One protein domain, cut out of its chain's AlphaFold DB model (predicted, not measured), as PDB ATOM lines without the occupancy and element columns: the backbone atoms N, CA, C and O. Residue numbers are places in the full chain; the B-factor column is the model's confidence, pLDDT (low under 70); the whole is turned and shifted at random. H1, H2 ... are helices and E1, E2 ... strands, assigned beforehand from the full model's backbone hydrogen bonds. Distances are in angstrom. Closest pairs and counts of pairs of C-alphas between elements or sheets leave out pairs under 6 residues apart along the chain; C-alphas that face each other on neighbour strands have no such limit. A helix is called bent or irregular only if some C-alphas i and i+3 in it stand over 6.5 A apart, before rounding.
ATOM      1  N   ALA A   2       5.607  31.990  23.194       80.06
ATOM      2  CA  ALA A   2       4.592  32.520  22.279       80.06
ATOM      3  C   ALA A   2       3.871  33.741  22.880       80.06
ATOM      4  O   ALA A   2       3.674  33.802  24.096       80.06
ATOM      5  N   ARG A   3       3.489  34.713  22.038       83.69
ATOM      6  CA  ARG A   3       2.863  35.981  22.471       83.69
ATOM      7  C   ARG A   3       1.466  36.178  21.867       83.69
ATOM      8  O   ARG A   3       1.288  37.081  21.044       83.69
ATOM      9  N   PRO A   4       0.467  35.373  22.269       85.69
ATOM     10  CA  PRO A   4      -0.872  35.415  21.677       85.69
ATOM     11  C   PRO A   4      -1.549  36.786  21.826       85.69
ATOM     12  O   PRO A   4      -2.191  37.254  20.886       85.69
ATOM     13  N   ASP A   5      -1.339  37.482  22.947       90.75
ATOM     14  CA  ASP A   5      -1.892  38.828  23.168       90.75
ATOM     15  C   ASP A   5      -1.374  39.842  22.147       90.75
ATOM     16  O   ASP A   5      -2.122  40.694  21.663       90.75
ATOM     17  N   LEU A   6      -0.096  39.733  21.773       92.75
ATOM     18  CA  LEU A   6       0.473  40.612  20.763       92.75
ATOM     19  C   LEU A   6      -0.038  40.267  19.367       92.75
ATOM     20  O   LEU A   6      -0.301  41.181  18.591       92.75
ATOM     21  N   VAL A   7      -0.197  38.981  19.047       93.44
ATOM     22  CA  VAL A   7      -0.799  38.562  17.773       93.44
ATOM     23  C   VAL A   7      -2.196  39.177  17.634       93.44
ATOM     24  O   VAL A   7      -2.489  39.807  16.622       93.44
ATOM     25  N   GLN A   8      -3.020  39.113  18.684       94.25
ATOM     26  CA  GLN A   8      -4.346  39.743  18.704       94.25
ATOM     27  C   GLN A   8      -4.286  41.272  18.571       94.25
ATOM     28  O   GLN A   8      -5.074  41.871  17.839       94.25
ATOM     29  N   GLU A   9      -3.349  41.930  19.258       94.75
ATOM     30  CA  GLU A   9      -3.152  43.377  19.137       94.75
ATOM     31  C   GLU A   9      -2.728  43.782  17.715       94.75
ATOM     32  O   GLU A   9      -3.181  44.807  17.202       94.75
ATOM     33  N   MET A  10      -1.888  42.976  17.064       93.88
ATOM     34  CA  MET A  10      -1.446  43.204  15.693       93.88
ATOM     35  C   MET A  10      -2.574  42.998  14.676       93.88
ATOM     36  O   MET A  10      -2.754  43.849  13.804       93.88
ATOM     37  N   LEU A  11      -3.373  41.936  14.821       94.31
ATOM     38  CA  LEU A  11      -4.531  41.665  13.961       94.31
ATOM     39  C   LEU A  11      -5.567  42.803  14.002       94.31
ATOM     40  O   LEU A  11      -6.161  43.140  12.985       94.31
ATOM     41  N   LYS A  12      -5.725  43.478  15.147       93.94
ATOM     42  CA  LYS A  12      -6.607  44.655  15.276       93.94
ATOM     43  C   LYS A  12      -6.090  45.915  14.567       93.94
ATOM     44  O   LYS A  12      -6.844  46.872  14.419       93.94
ATOM     45  N   LYS A  13      -4.804  45.965  14.201       91.56
ATOM     46  CA  LYS A  13      -4.152  47.150  13.606       91.56
ATOM     47  C   LYS A  13      -3.969  47.050  12.092       91.56
ATOM     48  O   LYS A  13      -3.663  48.067  11.468       91.56
ATOM     49  N   THR A  14      -4.119  45.858  11.524       89.56
ATOM     50  CA  THR A  14      -3.992  45.624  10.085       89.56
ATOM     51  C   THR A  14      -5.295  45.904   9.353       89.56
ATOM     52  O   THR A  14      -6.383  45.757   9.908       89.56
ATOM     53  N   GLN A  15      -5.183  46.293   8.087       88.62
ATOM     54  CA  GLN A  15      -6.322  46.399   7.177       88.62
ATOM     55  C   GLN A  15      -6.656  45.061   6.496       88.62
ATOM     56  O   GLN A  15      -7.678  44.961   5.822       88.62
ATOM     57  N   GLN A  16      -5.806  44.039   6.656       86.38
ATOM     58  CA  GLN A  16      -5.930  42.734   6.001       86.38
ATOM     59  C   GLN A  16      -5.730  41.566   6.992       86.38
ATOM     60  O   GLN A  16      -4.850  40.723   6.787       86.38
ATOM     61  N   PRO A  17      -6.531  41.478   8.073       92.81
ATOM     62  CA  PRO A  17      -6.383  40.422   9.078       92.81
ATOM     63  C   PRO A  17      -6.515  39.012   8.492       92.81
ATOM     64  O   PRO A  17      -5.780  38.117   8.901       92.81
ATOM     65  N   GLN A  18      -7.358  38.831   7.474       93.25
ATOM     66  CA  GLN A  18      -7.666  37.530   6.881       93.25
ATOM     67  C   GLN A  18      -6.438  36.783   6.332       93.25
ATOM     68  O   GLN A  18      -6.391  35.555   6.371       93.25
ATOM     69  N   VAL A  19      -5.426  37.503   5.830       92.00
ATOM     70  CA  VAL A  19      -4.205  36.880   5.286       92.00
ATOM     71  C   VAL A  19      -3.325  36.361   6.423       92.00
ATOM     72  O   VAL A  19      -2.816  35.242   6.369       92.00
ATOM     73  N   ALA A  20      -3.189  37.150   7.489       93.31
ATOM     74  CA  ALA A  20      -2.438  36.765   8.675       93.31
ATOM     75  C   ALA A  20      -3.129  35.632   9.453       93.31
ATOM     76  O   ALA A  20      -2.466  34.710   9.925       93.31
ATOM     77  N   GLU A  21      -4.459  35.655   9.537       94.81
ATOM     78  CA  GLU A  21      -5.258  34.584  10.138       94.81
ATOM     79  C   GLU A  21      -5.105  33.262   9.381       94.81
ATOM     80  O   GLU A  21      -4.888  32.230  10.013       94.81
ATOM     81  N   ALA A  22      -5.118  33.289   8.044       93.56
ATOM     82  CA  ALA A  22      -4.886  32.095   7.235       93.56
ATOM     83  C   ALA A  22      -3.497  31.479   7.486       93.56
ATOM     84  O   ALA A  22      -3.374  30.257   7.582       93.56
ATOM     85  N   ALA A  23      -2.457  32.308   7.638       92.62
ATOM     86  CA  ALA A  23      -1.115  31.836   7.975       92.62
ATOM     87  C   ALA A  23      -1.066  31.174   9.365       92.62
ATOM     88  O   ALA A  23      -0.436  30.128   9.537       92.62
ATOM     89  N   LEU A  24      -1.767  31.744  10.351       93.31
ATOM     90  CA  LEU A  24      -1.874  31.180  11.701       93.31
ATOM     91  C   LEU A  24      -2.652  29.863  11.726       93.31
ATOM     92  O   LEU A  24      -2.233  28.922  12.396       93.31
ATOM     93  N   GLU A  25      -3.771  29.778  11.010       92.88
ATOM     94  CA  GLU A  25      -4.563  28.552  10.896       92.88
ATOM     95  C   GLU A  25      -3.731  27.423  10.272       92.88
ATOM     96  O   GLU A  25      -3.624  26.333  10.842       92.88
ATOM     97  N   ALA A  26      -3.050  27.716   9.161       90.44
ATOM     98  CA  ALA A  26      -2.168  26.768   8.489       90.44
ATOM     99  C   ALA A  26      -0.983  26.334   9.362       90.44
ATOM    100  O   ALA A  26      -0.542  25.187   9.276       90.44
ATOM    101  N   LEU A  27      -0.469  27.223  10.216       90.75
ATOM    102  CA  LEU A  27       0.571  26.890  11.185       90.75
ATOM    103  C   LEU A  27       0.039  25.974  12.296       90.75
ATOM    104  O   LEU A  27       0.666  24.963  12.601       90.75
ATOM    105  N   ARG A  28      -1.109  26.309  12.901       88.62
ATOM    106  CA  ARG A  28      -1.718  25.544  14.007       88.62
ATOM    107  C   ARG A  28      -2.139  24.138  13.590       88.62
ATOM    108  O   ARG A  28      -2.120  23.232  14.416       88.62
ATOM    109  N   GLY A  29      -2.470  23.948  12.313       81.50
ATOM    110  CA  GLY A  29      -2.716  22.629  11.731       81.50
ATOM    111  C   GLY A  29      -1.481  21.718  11.677       81.50
ATOM    112  O   GLY A  29      -1.623  20.525  11.413       81.50
ATOM    113  N   ARG A  30      -0.268  22.235  11.928       80.75
ATOM    114  CA  ARG A  30       0.983  21.461  11.877       80.75
ATOM    115  C   ARG A  30       1.361  20.930  13.259       80.75
ATOM    116  O   ARG A  30       1.494  21.680  14.224       80.75
ATOM    117  N   PRO A  37      13.675  29.163   9.842       89.88
ATOM    118  CA  PRO A  37      14.979  29.791   9.679       89.88
ATOM    119  C   PRO A  37      14.908  31.294  10.006       89.88
ATOM    120  O   PRO A  37      13.829  31.881   9.953       89.88
ATOM    121  N   PRO A  38      16.044  31.951  10.295       91.69
ATOM    122  CA  PRO A  38      16.087  33.405  10.358       91.69
ATOM    123  C   PRO A  38      15.591  34.032   9.047       91.69
ATOM    124  O   PRO A  38      15.935  33.551   7.967       91.69
ATOM    125  N   LEU A  39      14.833  35.124   9.126       93.06
ATOM    126  CA  LEU A  39      14.253  35.797   7.967       93.06
ATOM    127  C   LEU A  39      14.337  37.319   8.076       93.06
ATOM    128  O   LEU A  39      14.050  37.928   9.111       93.06
ATOM    129  N   VAL A  40      14.683  37.954   6.960       93.81
ATOM    130  CA  VAL A  40      14.564  39.399   6.780       93.81
ATOM    131  C   VAL A  40      13.418  39.682   5.818       93.81
ATOM    132  O   VAL A  40      13.488  39.328   4.646       93.81
ATOM    133  N   LEU A  41      12.377  40.345   6.306       93.88
ATOM    134  CA  LEU A  41      11.278  40.849   5.488       93.88
ATOM    135  C   LEU A  41      11.702  42.198   4.904       93.88
ATOM    136  O   LEU A  41      11.793  43.182   5.639       93.88
ATOM    137  N   ARG A  42      12.010  42.247   3.607       92.56
ATOM    138  CA  ARG A  42      12.466  43.458   2.917       92.56
ATOM    139  C   ARG A  42      11.304  44.144   2.211       92.56
ATOM    140  O   ARG A  42      10.667  43.543   1.360       92.56
ATOM    141  N   ILE A  43      11.083  45.421   2.499       90.44
ATOM    142  CA  ILE A  43      10.144  46.280   1.780       90.44
ATOM    143  C   ILE A  43      10.966  47.308   1.002       90.44
ATOM    144  O   ILE A  43      11.483  48.255   1.609       90.44
ATOM    145  N   PRO A  44      11.141  47.115  -0.316       86.62
ATOM    146  CA  PRO A  44      11.863  48.060  -1.146       86.62
ATOM    147  C   PRO A  44      11.036  49.331  -1.342       86.62
ATOM    148  O   PRO A  44       9.826  49.374  -1.097       86.62
ATOM    149  N   ARG A  45      11.690  50.379  -1.838       82.25
ATOM    150  CA  ARG A  45      10.987  51.578  -2.285       82.25
ATOM    151  C   ARG A  45      10.040  51.219  -3.443       82.25
ATOM    152  O   ARG A  45      10.476  50.549  -4.379       82.25
ATOM    153  N   PRO A  46       8.774  51.675  -3.443       71.25
ATOM    154  CA  PRO A  46       7.913  51.498  -4.606       71.25
ATOM    155  C   PRO A  46       8.525  52.218  -5.820       71.25
ATOM    156  O   PRO A  46       8.779  53.421  -5.765       71.25
ATOM    157  N   GLY A  47       8.787  51.475  -6.902       61.03
ATOM    158  CA  GLY A  47       9.478  51.983  -8.099       61.03
ATOM    159  C   GLY A  47       8.722  53.096  -8.837       61.03
ATOM    160  O   GLY A  47       9.336  53.997  -9.399       61.03
ATOM    161  N   THR A  55      -0.523  55.239   4.990       71.88
ATOM    162  CA  THR A  55      -1.009  53.866   4.853       71.88
ATOM    163  C   THR A  55      -0.119  52.916   5.644       71.88
ATOM    164  O   THR A  55       1.102  53.063   5.713       71.88
ATOM    165  N   ASN A  56      -0.734  51.908   6.260       77.50
ATOM    166  CA  ASN A  56      -0.022  50.871   7.006       77.50
ATOM    167  C   ASN A  56       0.394  49.704   6.103       77.50
ATOM    168  O   ASN A  56       0.620  48.606   6.596       77.50
ATOM    169  N   PHE A  57       0.550  49.940   4.798       83.38
ATOM    170  CA  PHE A  57       0.775  48.872   3.827       83.38
ATOM    171  C   PHE A  57       2.003  48.014   4.176       83.38
ATOM    172  O   PHE A  57       1.962  46.803   4.036       83.38
ATOM    173  N   VAL A  58       3.075  48.617   4.709       88.44
ATOM    174  CA  VAL A  58       4.264  47.888   5.183       88.44
ATOM    175  C   VAL A  58       3.911  46.889   6.285       88.44
ATOM    176  O   VAL A  58       4.399  45.762   6.267       88.44
ATOM    177  N   PHE A  59       3.066  47.293   7.238       91.06
ATOM    178  CA  PHE A  59       2.568  46.393   8.278       91.06
ATOM    179  C   PHE A  59       1.727  45.291   7.676       91.06
ATOM    180  O   PHE A  59       1.971  44.138   7.986       91.06
ATOM    181  N   ASP A  60       0.773  45.645   6.819       90.12
ATOM    182  CA  ASP A  60      -0.166  44.688   6.242       90.12
ATOM    183  C   ASP A  60       0.565  43.622   5.414       90.12
ATOM    184  O   ASP A  60       0.244  42.445   5.518       90.12
ATOM    185  N   LEU A  61       1.612  44.012   4.677       90.56
ATOM    186  CA  LEU A  61       2.462  43.081   3.931       90.56
ATOM    187  C   LEU A  61       3.308  42.191   4.850       90.56
ATOM    188  O   LEU A  61       3.472  41.004   4.588       90.56
ATOM    189  N   ALA A  62       3.889  42.755   5.910       93.56
ATOM    190  CA  ALA A  62       4.790  42.014   6.789       93.56
ATOM    191  C   ALA A  62       4.050  41.139   7.812       93.56
ATOM    192  O   ALA A  62       4.599  40.140   8.283       93.56
ATOM    193  N   LEU A  63       2.827  41.517   8.186       94.94
ATOM    194  CA  LEU A  63       2.109  40.931   9.307       94.94
ATOM    195  C   LEU A  63       1.905  39.415   9.183       94.94
ATOM    196  O   LEU A  63       2.197  38.743  10.173       94.94
ATOM    197  N   PRO A  64       1.477  38.854   8.033       94.94
ATOM    198  CA  PRO A  64       1.239  37.416   7.917       94.94
ATOM    199  C   PRO A  64       2.467  36.570   8.262       94.94
ATOM    200  O   PRO A  64       2.340  35.504   8.852       94.94
ATOM    201  N   TYR A  65       3.665  37.083   7.988       95.25
ATOM    202  CA  TYR A  65       4.922  36.438   8.360       95.25
ATOM    203  C   TYR A  65       5.239  36.650   9.837       95.25
ATOM    204  O   TYR A  65       5.566  35.705  10.548       95.25
ATOM    205  N   LEU A  66       5.124  37.888  10.326       95.19
ATOM    206  CA  LEU A  66       5.447  38.228  11.713       95.19
ATOM    207  C   LEU A  66       4.608  37.427  12.717       95.19
ATOM    208  O   LEU A  66       5.157  36.949  13.710       95.19
ATOM    209  N   VAL A  67       3.307  37.243  12.461       94.94
ATOM    210  CA  VAL A  67       2.428  36.492  13.374       94.94
ATOM    211  C   VAL A  67       2.822  35.024  13.485       94.94
ATOM    212  O   VAL A  67       2.719  34.468  14.572       94.94
ATOM    213  N   VAL A  68       3.351  34.418  12.419       94.00
ATOM    214  CA  VAL A  68       3.836  33.030  12.435       94.00
ATOM    215  C   VAL A  68       5.027  32.895  13.390       94.00
ATOM    216  O   VAL A  68       5.026  32.023  14.257       94.00
ATOM    217  N   TYR A  69       6.020  33.787  13.299       94.25
ATOM    218  CA  TYR A  69       7.162  33.771  14.224       94.25
ATOM    219  C   TYR A  69       6.739  34.063  15.667       94.25
ATOM    220  O   TYR A  69       7.278  33.462  16.594       94.25
ATOM    221  N   LEU A  70       5.771  34.958  15.875       93.75
ATOM    222  CA  LEU A  70       5.252  35.287  17.206       93.75
ATOM    223  C   LEU A  70       4.469  34.136  17.843       93.75
ATOM    224  O   LEU A  70       4.617  33.896  19.044       93.75
ATOM    225  N   GLU A  71       3.669  33.424  17.053       91.94
ATOM    226  CA  GLU A  71       2.921  32.242  17.493       91.94
ATOM    227  C   GLU A  71       3.880  31.119  17.911       91.94
ATOM    228  O   GLU A  71       3.649  30.431  18.902       91.94
ATOM    229  N   LEU A  72       5.013  30.987  17.215       91.06
ATOM    230  CA  LEU A  72       6.069  30.029  17.549       91.06
ATOM    231  C   LEU A  72       7.010  30.501  18.671       91.06
ATOM    232  O   LEU A  72       7.859  29.731  19.121       91.06
ATOM    233  N   GLY A  73       6.903  31.758  19.120       91.19
ATOM    234  CA  GLY A  73       7.839  32.360  20.077       91.19
ATOM    235  C   GLY A  73       9.275  32.478  19.545       91.19
ATOM    236  O   GLY A  73      10.226  32.336  20.316       91.19
ATOM    237  N   GLN A  74       9.415  32.665  18.230       92.69
ATOM    238  CA  GLN A  74      10.665  32.775  17.473       92.69
ATOM    239  C   GLN A  74      10.871  34.196  16.920       92.69
ATOM    240  O   GLN A  74      11.542  34.384  15.909       92.69
ATOM    241  N   GLU A  75      10.325  35.228  17.564       92.69
ATOM    242  CA  GLU A  75      10.372  36.614  17.079       92.69
ATOM    243  C   GLU A  75      11.790  37.167  16.878       92.69
ATOM    244  O   GLU A  75      12.000  38.027  16.030       92.69
ATOM    245  N   ALA A  76      12.781  36.645  17.607       91.69
ATOM    246  CA  ALA A  76      14.184  37.016  17.435       91.69
ATOM    247  C   ALA A  76      14.770  36.562  16.083       91.69
ATOM    248  O   ALA A  76      15.811  37.070  15.666       91.69
ATOM    249  N   GLN A  77      14.115  35.610  15.408       92.69
ATOM    250  CA  GLN A  77      14.528  35.083  14.108       92.69
ATOM    251  C   GLN A  77      14.010  35.925  12.942       92.69
ATOM    252  O   GLN A  77      14.492  35.765  11.827       92.69
ATOM    253  N   VAL A  78      13.073  36.847  13.168       94.19
ATOM    254  CA  VAL A  78      12.514  37.687  12.106       94.19
ATOM    255  C   VAL A  78      12.873  39.153  12.314       94.19
ATOM    256  O   VAL A  78      12.834  39.690  13.421       94.19
ATOM    257  N   SER A  79      13.234  39.832  11.229       94.62
ATOM    258  CA  SER A  79      13.433  41.281  11.233       94.62
ATOM    259  C   SER A  79      12.787  41.930  10.021       94.62
ATOM    260  O   SER A  79      12.734  41.342   8.945       94.62
ATOM    261  N   LEU A  80      12.312  43.156  10.207       94.12
ATOM    262  CA  LEU A  80      11.750  43.987   9.157       94.12
ATOM    263  C   LEU A  80      12.824  44.948   8.654       94.12
ATOM    264  O   LEU A  80      13.442  45.655   9.447       94.12
ATOM    265  N   SER A  81      13.027  45.000   7.347       93.00
ATOM    266  CA  SER A  81      13.890  45.972   6.694       93.00
ATOM    267  C   SER A  81      13.075  46.776   5.698       93.00
ATOM    268  O   SER A  81      12.570  46.228   4.723       93.00
ATOM    269  N   ALA A  82      12.946  48.073   5.928       90.94
ATOM    270  CA  ALA A  82      12.279  48.979   5.005       90.94
ATOM    271  C   ALA A  82      13.303  49.917   4.369       90.94
ATOM    272  O   ALA A  82      14.313  50.270   4.986       90.94
ATOM    273  N   ASP A  83      13.057  50.318   3.127       89.25
ATOM    274  CA  ASP A  83      13.856  51.364   2.501       89.25
ATOM    275  C   ASP A  83      13.795  52.654   3.349       89.25
ATOM    276  O   ASP A  83      12.742  52.935   3.933       89.25
ATOM    277  N   PRO A  84      14.873  53.460   3.463       87.25
ATOM    278  CA  PRO A  84      14.878  54.631   4.339       87.25
ATOM    279  C   PRO A  84      13.812  55.660   3.969       87.25
ATOM    280  O   PRO A  84      13.354  56.409   4.836       87.25
ATOM    281  N   PHE A  85      13.410  55.677   2.697       84.75
ATOM    282  CA  PHE A  85      12.365  56.552   2.204       84.75
ATOM    283  C   PHE A  85      10.972  55.968   2.393       84.75
ATOM    284  O   PHE A  85      10.027  56.734   2.300       84.75
ATOM    285  N   VAL A  86      10.801  54.679   2.694       85.25
ATOM    286  CA  VAL A  86       9.479  54.094   2.945       85.25
ATOM    287  C   VAL A  86       8.989  54.496   4.336       85.25
ATOM    288  O   VAL A  86       9.555  54.128   5.369       85.25
ATOM    289  N   ALA A  87       7.913  55.278   4.361       80.62
ATOM    290  CA  ALA A  87       7.266  55.685   5.597       80.62
ATOM    291  C   ALA A  87       6.286  54.609   6.074       80.62
ATOM    292  O   ALA A  87       5.544  54.020   5.293       80.62
ATOM    293  N   PHE A  88       6.288  54.366   7.383       84.12
ATOM    294  CA  PHE A  88       5.440  53.361   8.002       84.12
ATOM    295  C   PHE A  88       5.084  53.762   9.450       84.12
ATOM    296  O   PHE A  88       5.945  53.662  10.333       84.12
ATOM    297  N   PRO A  89       3.844  54.221   9.721       85.06
ATOM    298  CA  PRO A  89       3.447  54.755  11.031       85.06
ATOM    299  C   PRO A  89       3.580  53.772  12.201       85.06
ATOM    300  O   PRO A  89       3.962  54.170  13.301       85.06
ATOM    301  N   LEU A  90       3.315  52.479  11.980       89.81
ATOM    302  CA  LEU A  90       3.396  51.463  13.039       89.81
ATOM    303  C   LEU A  90       4.822  50.908  13.243       89.81
ATOM    304  O   LEU A  90       4.998  49.954  14.000       89.81
ATOM    305  N   ALA A  91       5.859  51.515  12.651       90.31
ATOM    306  CA  ALA A  91       7.251  51.114  12.889       90.31
ATOM    307  C   ALA A  91       7.619  51.198  14.378       90.31
ATOM    308  O   ALA A  91       8.169  50.255  14.942       90.31
TER     309      ALA A  91
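This is residues 2 to 30, 37 to 47 and 55 to 91 of the 144 residues of the protein "Hypothetical protein" of Polarella glacialis (UniProt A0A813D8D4). A pair of side-by-side parallel strands, E1 and E2, makes a narrow ribbon along one side of a long helix, H3, which is the core; two shorter helices, H1 and H2, pack on the other side of H3. After E2, residues 83 to 91 turn back toward the beginning of H3. The printed part has 77 residues, with three named helices and two named strands in the order H1, H2, E1, H3, E2, and its class is mixed, helices and strands. The whole is compact, with a radius of gyration of the C-alphas of 12.4 A, and spans 37 by 26 by 19 A.

Start at the sheet, where E1, residues 39 to 43, and E2, residues 78 to 82, are parallel neighbours at 19 degrees. C-alphas 41 and 80 face each other at 4.9 A; N 41 and O 79, 2.8 A, and N 81 and O 41, 2.8 A, are within hydrogen-bond range. Look next at H3, residues 57 to 71, where the C-alphas closest to E1 are those of Ala 62 and Leu 41, 6.7 A apart. Toward E2 the closest C-alphas are those of Tyr 69 and Val 78, 7.0 A apart. H3 is irregular: C-alphas 61 and 64 are 7.0 A apart, and its line is a rough one. H2, residues 17 to 28, touches H3 at a shallow tilt of 21 degrees, the same way, with the C-alphas of Ala 20 and Pro 64 closest at 3.8 A. H1, residues 4 to 11, touches H3 at a shallow tilt of 16 degrees, opposite ways, with the C-alphas of Val 7 and Val 67 closest at 5.8 A. H1 and H2 are close but not clearly touching; their closest C-alphas, of Leu 11 and Pro 17, are 5.4 A apart. H1 is apart from E1 and E2, and H2 is apart from E2. Every O i to N i+4 pair is within hydrogen-bond range in H1 and H2, and 8 of 11 are in H3.

Find C-alpha 39 at (14.253, 35.797, 7.967); from there E1 runs 12.8 A to residue 43. E2 covers 13.3 A from residue 78 to C-alpha 82 at (12.279, 48.979, 5.005). H3 runs 21.6 A from residue 57 to residue 71, and H2 16.4 A from residue 17 to residue 28. H1 begins at C-alpha 4, (-0.872, 35.415, 21.677), and ends at residue 11, 10.6 A away.

The two C-alphas farthest apart, of Gly 29 and Phe 85, are 38.3 A apart. Residues 31 to 36 are not printed, with 16.4 A between C-alphas 30 and 37; residues 48 to 54 are not printed either, with 16.8 A between C-alphas 47 and 55. Of the links that are printed whole, H1 to H2 is tight and H3 to E2 is short. The mean pLDDT of the printed part is 89.6, and residue 47 is under 70.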